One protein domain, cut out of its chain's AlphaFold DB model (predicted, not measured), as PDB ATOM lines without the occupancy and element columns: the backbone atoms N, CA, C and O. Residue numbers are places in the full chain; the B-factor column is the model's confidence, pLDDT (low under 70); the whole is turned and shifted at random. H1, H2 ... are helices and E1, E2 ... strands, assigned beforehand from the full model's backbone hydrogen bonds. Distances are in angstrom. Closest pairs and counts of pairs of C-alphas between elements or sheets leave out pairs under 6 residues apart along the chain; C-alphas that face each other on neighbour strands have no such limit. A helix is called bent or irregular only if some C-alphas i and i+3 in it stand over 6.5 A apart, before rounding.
ATOM      1  N   TYR A  13       4.146  44.414 -20.683       91.12
ATOM      2  CA  TYR A  13       2.817  43.947 -21.028       91.12
ATOM      3  C   TYR A  13       1.895  45.025 -21.626       91.12
ATOM      4  O   TYR A  13       1.305  44.775 -22.673       91.12
ATOM      5  N   GLY A  14       1.739  46.189 -20.992       92.12
ATOM      6  CA  GLY A  14       0.862  47.256 -21.482       92.12
ATOM      7  C   GLY A  14       1.357  47.870 -22.783       92.12
ATOM      8  O   GLY A  14       0.575  48.030 -23.721       92.12
ATOM      9  N   CYS A  15       2.665  48.099 -22.897       92.75
ATOM     10  CA  CYS A  15       3.261  48.571 -24.144       92.75
ATOM     11  C   CYS A  15       3.171  47.525 -25.262       92.75
ATOM     12  O   CYS A  15       2.825  47.863 -26.394       92.75
ATOM     13  N   LYS A  16       3.368  46.237 -24.949       92.19
ATOM     14  CA  LYS A  16       3.159  45.145 -25.910       92.19
ATOM     15  C   LYS A  16       1.700  45.048 -26.360       92.19
ATOM     16  O   LYS A  16       1.448  44.869 -27.546       92.19
ATOM     17  N   VAL A  17       0.740  45.186 -25.444       93.94
ATOM     18  CA  VAL A  17      -0.694  45.217 -25.772       93.94
ATOM     19  C   VAL A  17      -1.008  46.371 -26.719       93.94
ATOM     20  O   VAL A  17      -1.638  46.139 -27.748       93.94
ATOM     21  N   LEU A  18      -0.550  47.585 -26.404       92.81
ATOM     22  CA  LEU A  18      -0.779  48.754 -27.249       92.81
ATOM     23  C   LEU A  18      -0.196  48.554 -28.653       92.81
ATOM     24  O   LEU A  18      -0.898  48.782 -29.635       92.81
ATOM     25  N   LEU A  19       1.040  48.056 -28.753       90.44
ATOM     26  CA  LEU A  19       1.681  47.754 -30.034       90.44
ATOM     27  C   LEU A  19       0.893  46.715 -30.846       90.44
ATOM     28  O   LEU A  19       0.680  46.888 -32.044       90.44
ATOM     29  N   CYS A  20       0.431  45.646 -30.196       92.50
ATOM     30  CA  CYS A  20      -0.351  44.594 -30.840       92.50
ATOM     31  C   CYS A  20      -1.709  45.084 -31.351       92.50
ATOM     32  O   CYS A  20      -2.137  44.708 -32.444       92.50
ATOM     33  N   LEU A  21      -2.373  45.940 -30.576       91.50
ATOM     34  CA  LEU A  21      -3.610  46.585 -30.993       91.50
ATOM     35  C   LEU A  21      -3.367  47.529 -32.179       91.50
ATOM     36  O   LEU A  21      -4.127  47.495 -33.141       91.50
ATOM     37  N   ALA A  22      -2.297  48.329 -32.137       87.94
ATOM     38  CA  ALA A  22      -1.974  49.324 -33.161       87.94
ATOM     39  C   ALA A  22      -1.494  48.725 -34.492       87.94
ATOM     40  O   ALA A  22      -1.425  49.438 -35.491       87.94
ATOM     41  N   ASN A  23      -1.157  47.435 -34.527       82.94
ATOM     42  CA  ASN A  23      -0.647  46.793 -35.727       82.94
ATOM     43  C   ASN A  23      -1.697  46.808 -36.864       82.94
ATOM     44  O   ASN A  23      -2.771  46.232 -36.700       82.94
ATOM     45  N   PRO A  24      -1.402  47.388 -38.043       74.94
ATOM     46  CA  PRO A  24      -2.334  47.401 -39.173       74.94
ATOM     47  C   PRO A  24      -2.701  46.005 -39.691       74.94
ATOM     48  O   PRO A  24      -3.815  45.796 -40.160       74.94
ATOM     49  N   ALA A  25      -1.800  45.021 -39.569       72.69
ATOM     50  CA  ALA A  25      -2.092  43.629 -39.922       72.69
ATOM     51  C   ALA A  25      -3.206  43.030 -39.049       72.69
ATOM     52  O   ALA A  25      -3.802  42.018 -39.415       72.69
ATOM     53  N   SER A  26      -3.500  43.660 -37.911       62.84
ATOM     54  CA  SER A  26      -4.555  43.231 -37.016       62.84
ATOM     55  C   SER A  26      -5.950  43.489 -37.571       62.84
ATOM     56  O   SER A  26      -6.807  42.721 -37.188       62.84
ATOM     57  N   ASN A  27      -6.213  44.488 -38.431       60.88
ATOM     58  CA  ASN A  27      -7.508  44.760 -39.112       60.88
ATOM     59  C   ASN A  27      -8.771  44.099 -38.484       60.88
ATOM     60  O   ASN A  27      -9.425  43.265 -39.111       60.88
ATOM     61  N   GLY A  28      -9.112  44.443 -37.233       59.41
ATOM     62  CA  GLY A  28     -10.269  43.866 -36.513       59.41
ATOM     63  C   GLY A  28     -10.005  42.582 -35.703       59.41
ATOM     64  O   GLY A  28     -10.935  41.910 -35.268       59.41
ATOM     65  N   GLY A  29      -8.742  42.236 -35.472       71.44
ATOM     66  CA  GLY A  29      -8.277  40.992 -34.865       71.44
ATOM     67  C   GLY A  29      -6.806  41.078 -34.429       71.44
ATOM     68  O   GLY A  29      -5.929  40.546 -35.106       71.44
ATOM     69  N   PRO A  30      -6.500  41.661 -33.255       75.62
ATOM     70  CA  PRO A  30      -5.129  41.871 -32.760       75.62
ATOM     71  C   PRO A  30      -4.324  40.597 -32.458       75.62
ATOM     72  O   PRO A  30      -3.188  40.666 -32.005       75.62
ATOM     73  N   LYS A  31      -4.891  39.424 -32.753       81.06
ATOM     74  CA  LYS A  31      -4.235  38.111 -32.714       81.06
ATOM     75  C   LYS A  31      -3.704  37.662 -34.085       81.06
ATOM     76  O   LYS A  31      -3.204  36.550 -34.186       81.06
ATOM     77  N   GLY A  32      -3.828  38.489 -35.131       78.56
ATOM     78  CA  GLY A  32      -3.333  38.181 -36.481       78.56
ATOM     79  C   GLY A  32      -1.807  38.052 -36.569       78.56
ATOM     80  O   GLY A  32      -1.291  37.443 -37.500       78.56
ATOM     81  N   VAL A  33      -1.092  38.574 -35.570       83.44
ATOM     82  CA  VAL A  33       0.351  38.404 -35.389       83.44
ATOM     83  C   VAL A  33       0.608  37.421 -34.253       83.44
ATOM     84  O   VAL A  33       0.062  37.577 -33.159       83.44
ATOM     85  N   ALA A  34       1.434  36.403 -34.507       87.06
ATOM     86  CA  ALA A  34       1.673  35.297 -33.576       87.06
ATOM     87  C   ALA A  34       2.155  35.788 -32.200       87.06
ATOM     88  O   ALA A  34       1.646  35.358 -31.165       87.06
ATOM     89  N   GLU A  35       3.056  36.770 -32.178       87.94
ATOM     90  CA  GLU A  35       3.611  37.377 -30.964       87.94
ATOM     91  C   GLU A  35       2.564  38.145 -30.136       87.94
ATOM     92  O   GLU A  35       2.805  38.452 -28.958       87.94
ATOM     93  N   CYS A  36       1.413  38.447 -30.744       92.00
ATOM     94  CA  CYS A  36       0.301  39.176 -30.152       92.00
ATOM     95  C   CYS A  36      -0.821  38.280 -29.620       92.00
ATOM     96  O   CYS A  36      -1.644  38.754 -28.837       92.00
ATOM     97  N   VAL A  37      -0.841  36.986 -29.953       91.31
ATOM     98  CA  VAL A  37      -1.894  36.057 -29.508       91.31
ATOM     99  C   VAL A  37      -2.001  36.023 -27.978       91.31
ATOM    100  O   VAL A  37      -3.062  36.314 -27.422       91.31
ATOM    101  N   ASP A  38      -0.898  35.734 -27.287       94.06
ATOM    102  CA  ASP A  38      -0.855  35.627 -25.824       94.06
ATOM    103  C   ASP A  38      -1.143  36.937 -25.074       94.06
ATOM    104  O   ASP A  38      -2.007  36.931 -24.187       94.06
ATOM    105  N   PRO A  39      -0.489  38.081 -25.381       93.38
ATOM    106  CA  PRO A  39      -0.772  39.326 -24.669       93.38
ATOM    107  C   PRO A  39      -2.220  39.791 -24.868       93.38
ATOM    108  O   PRO A  39      -2.830  40.282 -23.920       93.38
ATOM    109  N   ILE A  40      -2.806  39.582 -26.048       93.62
ATOM    110  CA  ILE A  40      -4.201  39.943 -26.321       93.62
ATOM    111  C   ILE A  40      -5.180  38.981 -25.637       93.62
ATOM    112  O   ILE A  40      -6.191  39.420 -25.091       93.62
ATOM    113  N   ASN A  41      -4.887  37.677 -25.594       94.44
ATOM    114  CA  ASN A  41      -5.679  36.727 -24.805       94.44
ATOM    115  C   ASN A  41      -5.709  37.125 -23.324       94.44
ATOM    116  O   ASN A  41      -6.776  37.153 -22.707       94.44
ATOM    117  N   ARG A  42      -4.547  37.486 -22.767       95.75
ATOM    118  CA  ARG A  42      -4.439  37.985 -21.394       95.75
ATOM    119  C   ARG A  42      -5.214  39.289 -21.201       95.75
ATOM    120  O   ARG A  42      -5.869  39.440 -20.171       95.75
ATOM    121  N   LEU A  43      -5.190  40.196 -22.180       95.06
ATOM    122  CA  LEU A  43      -5.963  41.438 -22.143       95.06
ATOM    123  C   LEU A  43      -7.456  41.153 -22.028       95.06
ATOM    124  O   LEU A  43      -8.084  41.598 -21.071       95.06
ATOM    125  N   TYR A  44      -8.017  40.390 -22.963       93.56
ATOM    126  CA  TYR A  44      -9.451  40.109 -22.969       93.56
ATOM    127  C   TYR A  44      -9.890  39.321 -21.737       93.56
ATOM    128  O   TYR A  44     -10.950  39.603 -21.184       93.56
ATOM    129  N   ASN A  45      -9.060  38.395 -21.245       95.25
ATOM    130  CA  ASN A  45      -9.326  37.709 -19.984       95.25
ATOM    131  C   ASN A  45      -9.382  38.699 -18.811       95.25
ATOM    132  O   ASN A  45     -10.341  38.682 -18.046       95.25
ATOM    133  N   ASN A  46      -8.404  39.599 -18.692       95.38
ATOM    134  CA  ASN A  46      -8.386  40.607 -17.636       95.38
ATOM    135  C   ASN A  46      -9.626  41.512 -17.692       95.38
ATOM    136  O   ASN A  46     -10.293  41.692 -16.672       95.38
ATOM    137  N   LEU A  47      -9.963  42.029 -18.876       94.12
ATOM    138  CA  LEU A  47     -11.118  42.908 -19.062       94.12
ATOM    139  C   LEU A  47     -12.445  42.186 -18.779       94.12
ATOM    140  O   LEU A  47     -13.333  42.768 -18.161       94.12
ATOM    141  N   ALA A  48     -12.574  40.907 -19.148       93.31
ATOM    142  CA  ALA A  48     -13.751  40.096 -18.824       93.31
ATOM    143  C   ALA A  48     -13.956  39.903 -17.309       93.31
ATOM    144  O   ALA A  48     -15.086  39.705 -16.870       93.31
ATOM    145  N   HIS A  49     -12.889  40.004 -16.511       95.56
ATOM    146  CA  HIS A  49     -12.935  39.947 -15.046       95.56
ATOM    147  C   HIS A  49     -12.931  41.338 -14.386       95.56
ATOM    148  O   HIS A  49     -12.665  41.445 -13.189       95.56
ATOM    149  N   GLY A  50     -13.177  42.411 -15.147       93.69
ATOM    150  CA  GLY A  50     -13.240  43.778 -14.620       93.69
ATOM    151  C   GLY A  50     -11.895  44.349 -14.167       93.69
ATOM    152  O   GLY A  50     -11.858  45.328 -13.422       93.69
ATOM    153  N   ARG A  51     -10.773  43.750 -14.586       94.62
ATOM    154  CA  ARG A  51      -9.443  44.304 -14.303       94.62
ATOM    155  C   ARG A  51      -9.199  45.552 -15.162       94.62
ATOM    156  O   ARG A  51      -9.702  45.622 -16.284       94.62
ATOM    157  N   PRO A  52      -8.409  46.518 -14.664       91.56
ATOM    158  CA  PRO A  52      -8.113  47.737 -15.406       91.56
ATOM    159  C   PRO A  52      -7.359  47.439 -16.705       91.56
ATOM    160  O   PRO A  52      -6.593  46.474 -16.799       91.56
ATOM    161  N   PHE A  53      -7.562  48.306 -17.695       92.69
ATOM    162  CA  PHE A  53      -6.803  48.271 -18.939       92.69
ATOM    163  C   PHE A  53      -5.313  48.544 -18.654       92.69
ATOM    164  O   PHE A  53      -5.005  49.438 -17.859       92.69
ATOM    165  N   PRO A  54      -4.377  47.780 -19.247       93.12
ATOM    166  CA  PRO A  54      -2.957  47.970 -18.988       93.12
ATOM    167  C   PRO A  54      -2.445  49.260 -19.638       93.12
ATOM    168  O   PRO A  54      -2.721  49.520 -20.806       93.12
ATOM    169  N   ARG A  55      -1.677  50.052 -18.885       89.38
ATOM    170  CA  ARG A  55      -1.111  51.324 -19.359       89.38
ATOM    171  C   ARG A  55       0.270  51.154 -19.983       89.38
ATOM    172  O   ARG A  55       1.003  50.232 -19.617       89.38
ATOM    173  N   CYS A  56       0.622  52.078 -20.872       92.75
ATOM    174  CA  CYS A  56       1.967  52.239 -21.426       92.75
ATOM    175  C   CYS A  56       2.343  53.722 -21.354       92.75
ATOM    176  O   CYS A  56       1.963  54.506 -22.222       92.75
ATOM    177  N   GLU A  57       3.035  54.120 -20.289       89.69
ATOM    178  CA  GLU A  57       3.227  55.534 -19.947       89.69
ATOM    179  C   GLU A  57       4.090  56.274 -20.983       89.69
ATOM    180  O   GLU A  57       3.826  57.434 -21.294       89.69
ATOM    181  N   GLU A  58       5.066  55.597 -21.590       89.00
ATOM    182  CA  GLU A  58       5.938  56.159 -22.628       89.00
ATOM    183  C   GLU A  58       5.170  56.451 -23.920       89.00
ATOM    184  O   GLU A  58       5.370  57.483 -24.563       89.00
ATOM    185  N   ALA A  59       4.271  55.546 -24.304       89.94
ATOM    186  CA  ALA A  59       3.430  55.740 -25.476       89.94
ATOM    187  C   ALA A  59       2.379  56.827 -25.212       89.94
ATOM    188  O   ALA A  59       2.184  57.718 -26.039       89.94
ATOM    189  N   GLU A  60       1.766  56.826 -24.028       89.12
ATOM    190  CA  GLU A  60       0.790  57.844 -23.634       89.12
ATOM    191  C   GLU A  60       1.408  59.252 -23.636       89.12
ATOM    192  O   GLU A  60       0.771  60.195 -24.110       89.12
ATOM    193  N   ALA A  61       2.673  59.392 -23.216       90.19
ATOM    194  CA  ALA A  61       3.415  60.657 -23.255       90.19
ATOM    195  C   ALA A  61       3.598  61.226 -24.676       90.19
ATOM    196  O   ALA A  61       3.793  62.430 -24.838       90.19
ATOM    197  N   THR A  62       3.505  60.380 -25.705       91.06
ATOM    198  CA  THR A  62       3.574  60.772 -27.123       91.06
ATOM    199  C   THR A  62       2.196  60.828 -27.793       91.06
ATOM    200  O   THR A  62       2.097  61.039 -28.995       91.06
ATOM    201  N   GLY A  63       1.105  60.689 -27.030       90.19
ATOM    202  CA  GLY A  63      -0.263  60.714 -27.558       90.19
ATOM    203  C   GLY A  63      -0.747  59.379 -28.130       90.19
ATOM    204  O   GLY A  63      -1.836  59.326 -28.707       90.19
ATOM    205  N   ASN A  64       0.025  58.306 -27.947       92.50
ATOM    206  CA  ASN A  64      -0.315  56.952 -28.369       92.50
ATOM    207  C   ASN A  64      -1.035  56.222 -27.233       92.50
ATOM    208  O   ASN A  64      -0.468  56.013 -26.163       92.50
ATOM    209  N   ARG A  65      -2.299  55.841 -27.436       93.06
ATOM    210  CA  ARG A  65      -3.102  55.203 -26.379       93.06
ATOM    211  C   ARG A  65      -4.177  54.279 -26.930       93.06
ATOM    212  O   ARG A  65      -4.650  54.447 -28.051       93.06
ATOM    213  N   ALA A  66      -4.610  53.359 -26.078       92.69
ATOM    214  CA  ALA A  66      -5.762  52.501 -26.297       92.69
ATOM    215  C   ALA A  66      -6.799  52.770 -25.201       92.69
ATOM    216  O   ALA A  66      -6.477  52.727 -24.014       92.69
ATOM    217  N   VAL A  67      -8.033  53.080 -25.595       93.19
ATOM    218  CA  VAL A  67      -9.100  53.515 -24.687       93.19
ATOM    219  C   VAL A  67     -10.270  52.539 -24.782       93.19
ATOM    220  O   VAL A  67     -10.879  52.440 -25.845       93.19
ATOM    221  N   PRO A  68     -10.616  51.810 -23.706       93.38
ATOM    222  CA  PRO A  68     -11.832  51.010 -23.672       93.38
ATOM    223  C   PRO A  68     -13.071  51.887 -23.852       93.38
ATOM    224  O   PRO A  68     -13.213  52.916 -23.192       93.38
ATOM    225  N   VAL A  69     -13.988  51.447 -24.704       94.25
ATOM    226  CA  VAL A  69     -15.260  52.113 -24.983       94.25
ATOM    227  C   VAL A  69     -16.397  51.095 -24.985       94.25
ATOM    228  O   VAL A  69     -16.181  49.895 -25.180       94.25
ATOM    229  N   ASN A  70     -17.610  51.583 -24.740       94.56
ATOM    230  CA  ASN A  70     -18.827  50.780 -24.761       94.56
ATOM    231  C   ASN A  70     -19.780  51.306 -25.844       94.56
ATOM    232  O   ASN A  70     -20.684  52.086 -25.550       94.56
ATOM    233  N   ASP A  71     -19.530  50.925 -27.093       93.81
ATOM    234  CA  ASP A  71     -20.316  51.317 -28.267       93.81
ATOM    235  C   ASP A  71     -20.210  50.206 -29.332       93.81
ATOM    236  O   ASP A  71     -19.101  49.880 -29.764       93.81
ATOM    237  N   PRO A  72     -21.332  49.591 -29.751       94.75
ATOM    238  CA  PRO A  72     -21.330  48.465 -30.686       94.75
ATOM    239  C   PRO A  72     -21.099  48.866 -32.145       94.75
ATOM    240  O   PRO A  72     -21.147  48.009 -33.022       94.75
ATOM    241  N   PHE A  73     -20.882  50.141 -32.440       94.88
ATOM    242  CA  PHE A  73     -20.740  50.630 -33.804       94.88
ATOM    243  C   PHE A  73     -19.416  51.371 -33.975       94.88
ATOM    244  O   PHE A  73     -18.968  52.066 -33.065       94.88
ATOM    245  N   PRO A 152     -20.414  45.428 -28.058       93.94
ATOM    246  CA  PRO A 152     -20.372  46.774 -27.495       93.94
ATOM    247  C   PRO A 152     -19.048  47.060 -26.785       93.94
ATOM    248  O   PRO A 152     -18.649  48.213 -26.679       93.94
ATOM    249  N   ARG A 153     -18.334  46.021 -26.338       93.69
ATOM    250  CA  ARG A 153     -17.006  46.176 -25.754       93.69
ATOM    251  C   ARG A 153     -16.007  46.377 -26.880       93.69
ATOM    252  O   ARG A 153     -15.739  45.464 -27.663       93.69
ATOM    253  N   ALA A 154     -15.443  47.571 -26.930       93.50
ATOM    254  CA  ALA A 154     -14.445  47.906 -27.919       93.50
ATOM    255  C   ALA A 154     -13.293  48.696 -27.304       93.50
ATOM    256  O   ALA A 154     -13.322  49.086 -26.134       93.50
ATOM    257  N   ILE A 155     -12.234  48.867 -28.081       93.81
ATOM    258  CA  ILE A 155     -11.044  49.621 -27.706       93.81
ATOM    259  C   ILE A 155     -10.724  50.562 -28.867       93.81
ATOM    260  O   ILE A 155     -10.464  50.093 -29.975       93.81
ATOM    261  N   ASP A 156     -10.747  51.868 -28.612       94.00
ATOM    262  CA  ASP A 156     -10.325  52.891 -29.569       94.00
ATOM    263  C   ASP A 156      -8.821  53.116 -29.483       94.00
ATOM    264  O   ASP A 156      -8.268  53.315 -28.398       94.00
ATOM    265  N   LEU A 157      -8.166  53.116 -30.639       92.38
ATOM    266  CA  LEU A 157      -6.738  53.359 -30.755       92.38
ATOM    267  C   LEU A 157      -6.480  54.760 -31.269       92.38
ATOM    268  O   LEU A 157      -7.033  55.180 -32.285       92.38
ATOM    269  N   TYR A 158      -5.596  55.454 -30.568       92.88
ATOM    270  CA  TYR A 158      -5.120  56.773 -30.931       92.88
ATOM    271  C   TYR A 158      -3.622  56.707 -31.175       92.88
ATOM    272  O   TYR A 158      -2.888  56.150 -30.356       92.88
ATOM    273  N   GLN A 159      -3.195  57.310 -32.278       92.75
ATOM    274  CA  GLN A 159      -1.797  57.545 -32.607       92.75
ATOM    275  C   GLN A 159      -1.590  59.047 -32.756       92.75
ATOM    276  O   GLN A 159      -2.368  59.693 -33.456       92.75
ATOM    277  N   ASP A 160      -0.608  59.610 -32.052       94.00
ATOM    278  CA  ASP A 160      -0.361  61.061 -32.010       94.00
ATOM    279  C   ASP A 160      -1.633  61.879 -31.692       94.00
ATOM    280  O   ASP A 160      -1.897  62.933 -32.268       94.00
ATOM    281  N   ASN A 161      -2.465  61.373 -30.772       93.81
ATOM    282  CA  ASN A 161      -3.789  61.905 -30.416       93.81
ATOM    283  C   ASN A 161      -4.865  61.869 -31.517       93.81
ATOM    284  O   ASN A 161      -5.978  62.345 -31.285       93.81
ATOM    285  N   VAL A 162      -4.592  61.254 -32.666       93.25
ATOM    286  CA  VAL A 162      -5.545  61.061 -33.765       93.25
ATOM    287  C   VAL A 162      -6.131  59.654 -33.695       93.25
ATOM    288  O   VAL A 162      -5.392  58.676 -33.585       93.25
ATOM    289  N   TRP A 163      -7.461  59.542 -33.757       91.25
ATOM    290  CA  TRP A 163      -8.139  58.241 -33.810       91.25
ATOM    291  C   TRP A 163      -7.716  57.470 -35.066       91.25
ATOM    292  O   TRP A 163      -7.707  58.034 -36.158       91.25
ATOM    293  N   GLN A 164      -7.382  56.192 -34.900       90.00
ATOM    294  CA  GLN A 164      -6.925  55.316 -35.981       90.00
ATOM    295  C   GLN A 164      -7.949  54.235 -36.310       90.00
ATOM    296  O   GLN A 164      -8.325  54.058 -37.465       90.00
ATOM    297  N   GLN A 165      -8.372  53.485 -35.294       89.12
ATOM    298  CA  GLN A 165      -9.274  52.353 -35.463       89.12
ATOM    299  C   GLN A 165      -9.949  51.980 -34.147       89.12
ATOM    300  O   GLN A 165      -9.493  52.353 -33.062       89.12
ATOM    301  N   ARG A 166     -11.003  51.173 -34.265       91.69
ATOM    302  CA  ARG A 166     -11.703  50.529 -33.160       91.69
ATOM    303  C   ARG A 166     -11.565  49.014 -33.278       91.69
ATOM    304  O   ARG A 166     -11.678  48.452 -34.362       91.69
ATOM    305  N   VAL A 167     -11.320  48.353 -32.148       91.12
ATOM    306  CA  VAL A 167     -11.248  46.888 -32.055       91.12
ATOM    307  C   VAL A 167     -12.344  46.382 -31.127       91.12
ATOM    308  O   VAL A 167     -12.318  46.664 -29.929       91.12
ATOM    309  N   HIS A 168     -13.274  45.602 -31.669       91.00
ATOM    310  CA  HIS A 168     -14.345  44.936 -30.923       91.00
ATOM    311  C   HIS A 168     -13.876  43.582 -30.350       91.00
ATOM    312  O   HIS A 168     -13.101  42.879 -31.003       91.00
ATOM    313  N   TRP A 169     -14.322  43.210 -29.137       89.06
ATOM    314  CA  TRP A 169     -13.884  41.979 -28.443       89.06
ATOM    315  C   TRP A 169     -14.911  41.337 -27.487       89.06
ATOM    316  O   TRP A 169     -15.900  41.982 -27.057       89.06
TER     317      TRP A 169
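What this domain is: This is residues 13 to 73 and 152 to 169 of the 169 residues of an uncharacterized protein of Burkholderiaceae bacterium 26 (UniProt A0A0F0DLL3). An antiparallel sheet, in the order E1, E2, E3, has H1 crossing one face, two layers in all; H2 packs on H1 away from the sheet, and short H3 grazes it. The 79 printed residues hold, along the chain, H1 H2 H3 E1 E2 E3, a mixed class. The whole is compact, with radius of gyration of the C-alphas 11.5 A, spanning 28 by 28 by 25 A.

How they stand to each other: Start at inner strand E2, residues 153 to 159. Within hydrogen-bond range are N 156 and O 67 of E1, residues 65 to 70, at 2.8 A, and N 157 and O 165 of E3, residues 162 to 168, its hairpin partner, at 2.9 A. The sheet is only just strongly twisted, its C-alphas up to 4.5 A off the best plane. H1, residues 13 to 22, is over E1 and E2 at a height over the sheet of 9.8 A; its closest C-alphas to E1 are Leu 18 and Ala 66, 6.3 A. H2, residues 34 to 48, touches H1, closest at C-alphas Cys 20 and Cys 36, 5.5 A. O i to N i+4 pairs are within range throughout H1 and in 9 of 11 in H2.

Where its parts are: Find C-alpha 13 at (2.817, 43.947, -21.028); H1 runs 14.1 A from there. H2 runs 21.9 A and is irregular, C-alphas 35 and 38 standing 7.0 A apart. H3 is residues 57 to 60. E1, E2 and E3 run 16.4, 20.2 and 18.6 A; E3 ends at C-alpha 168, (-14.345, 44.936, -30.923).

The domain as a whole: The farthest C-alphas, His 49 and Asp 160, are 29.9 A apart. Residues 74 to 151 are cut out, leaving C-alphas 73 and 152 7.4 A apart. The link H1 to H2 is long, and its residues 26 to 28 have pLDDT under 70.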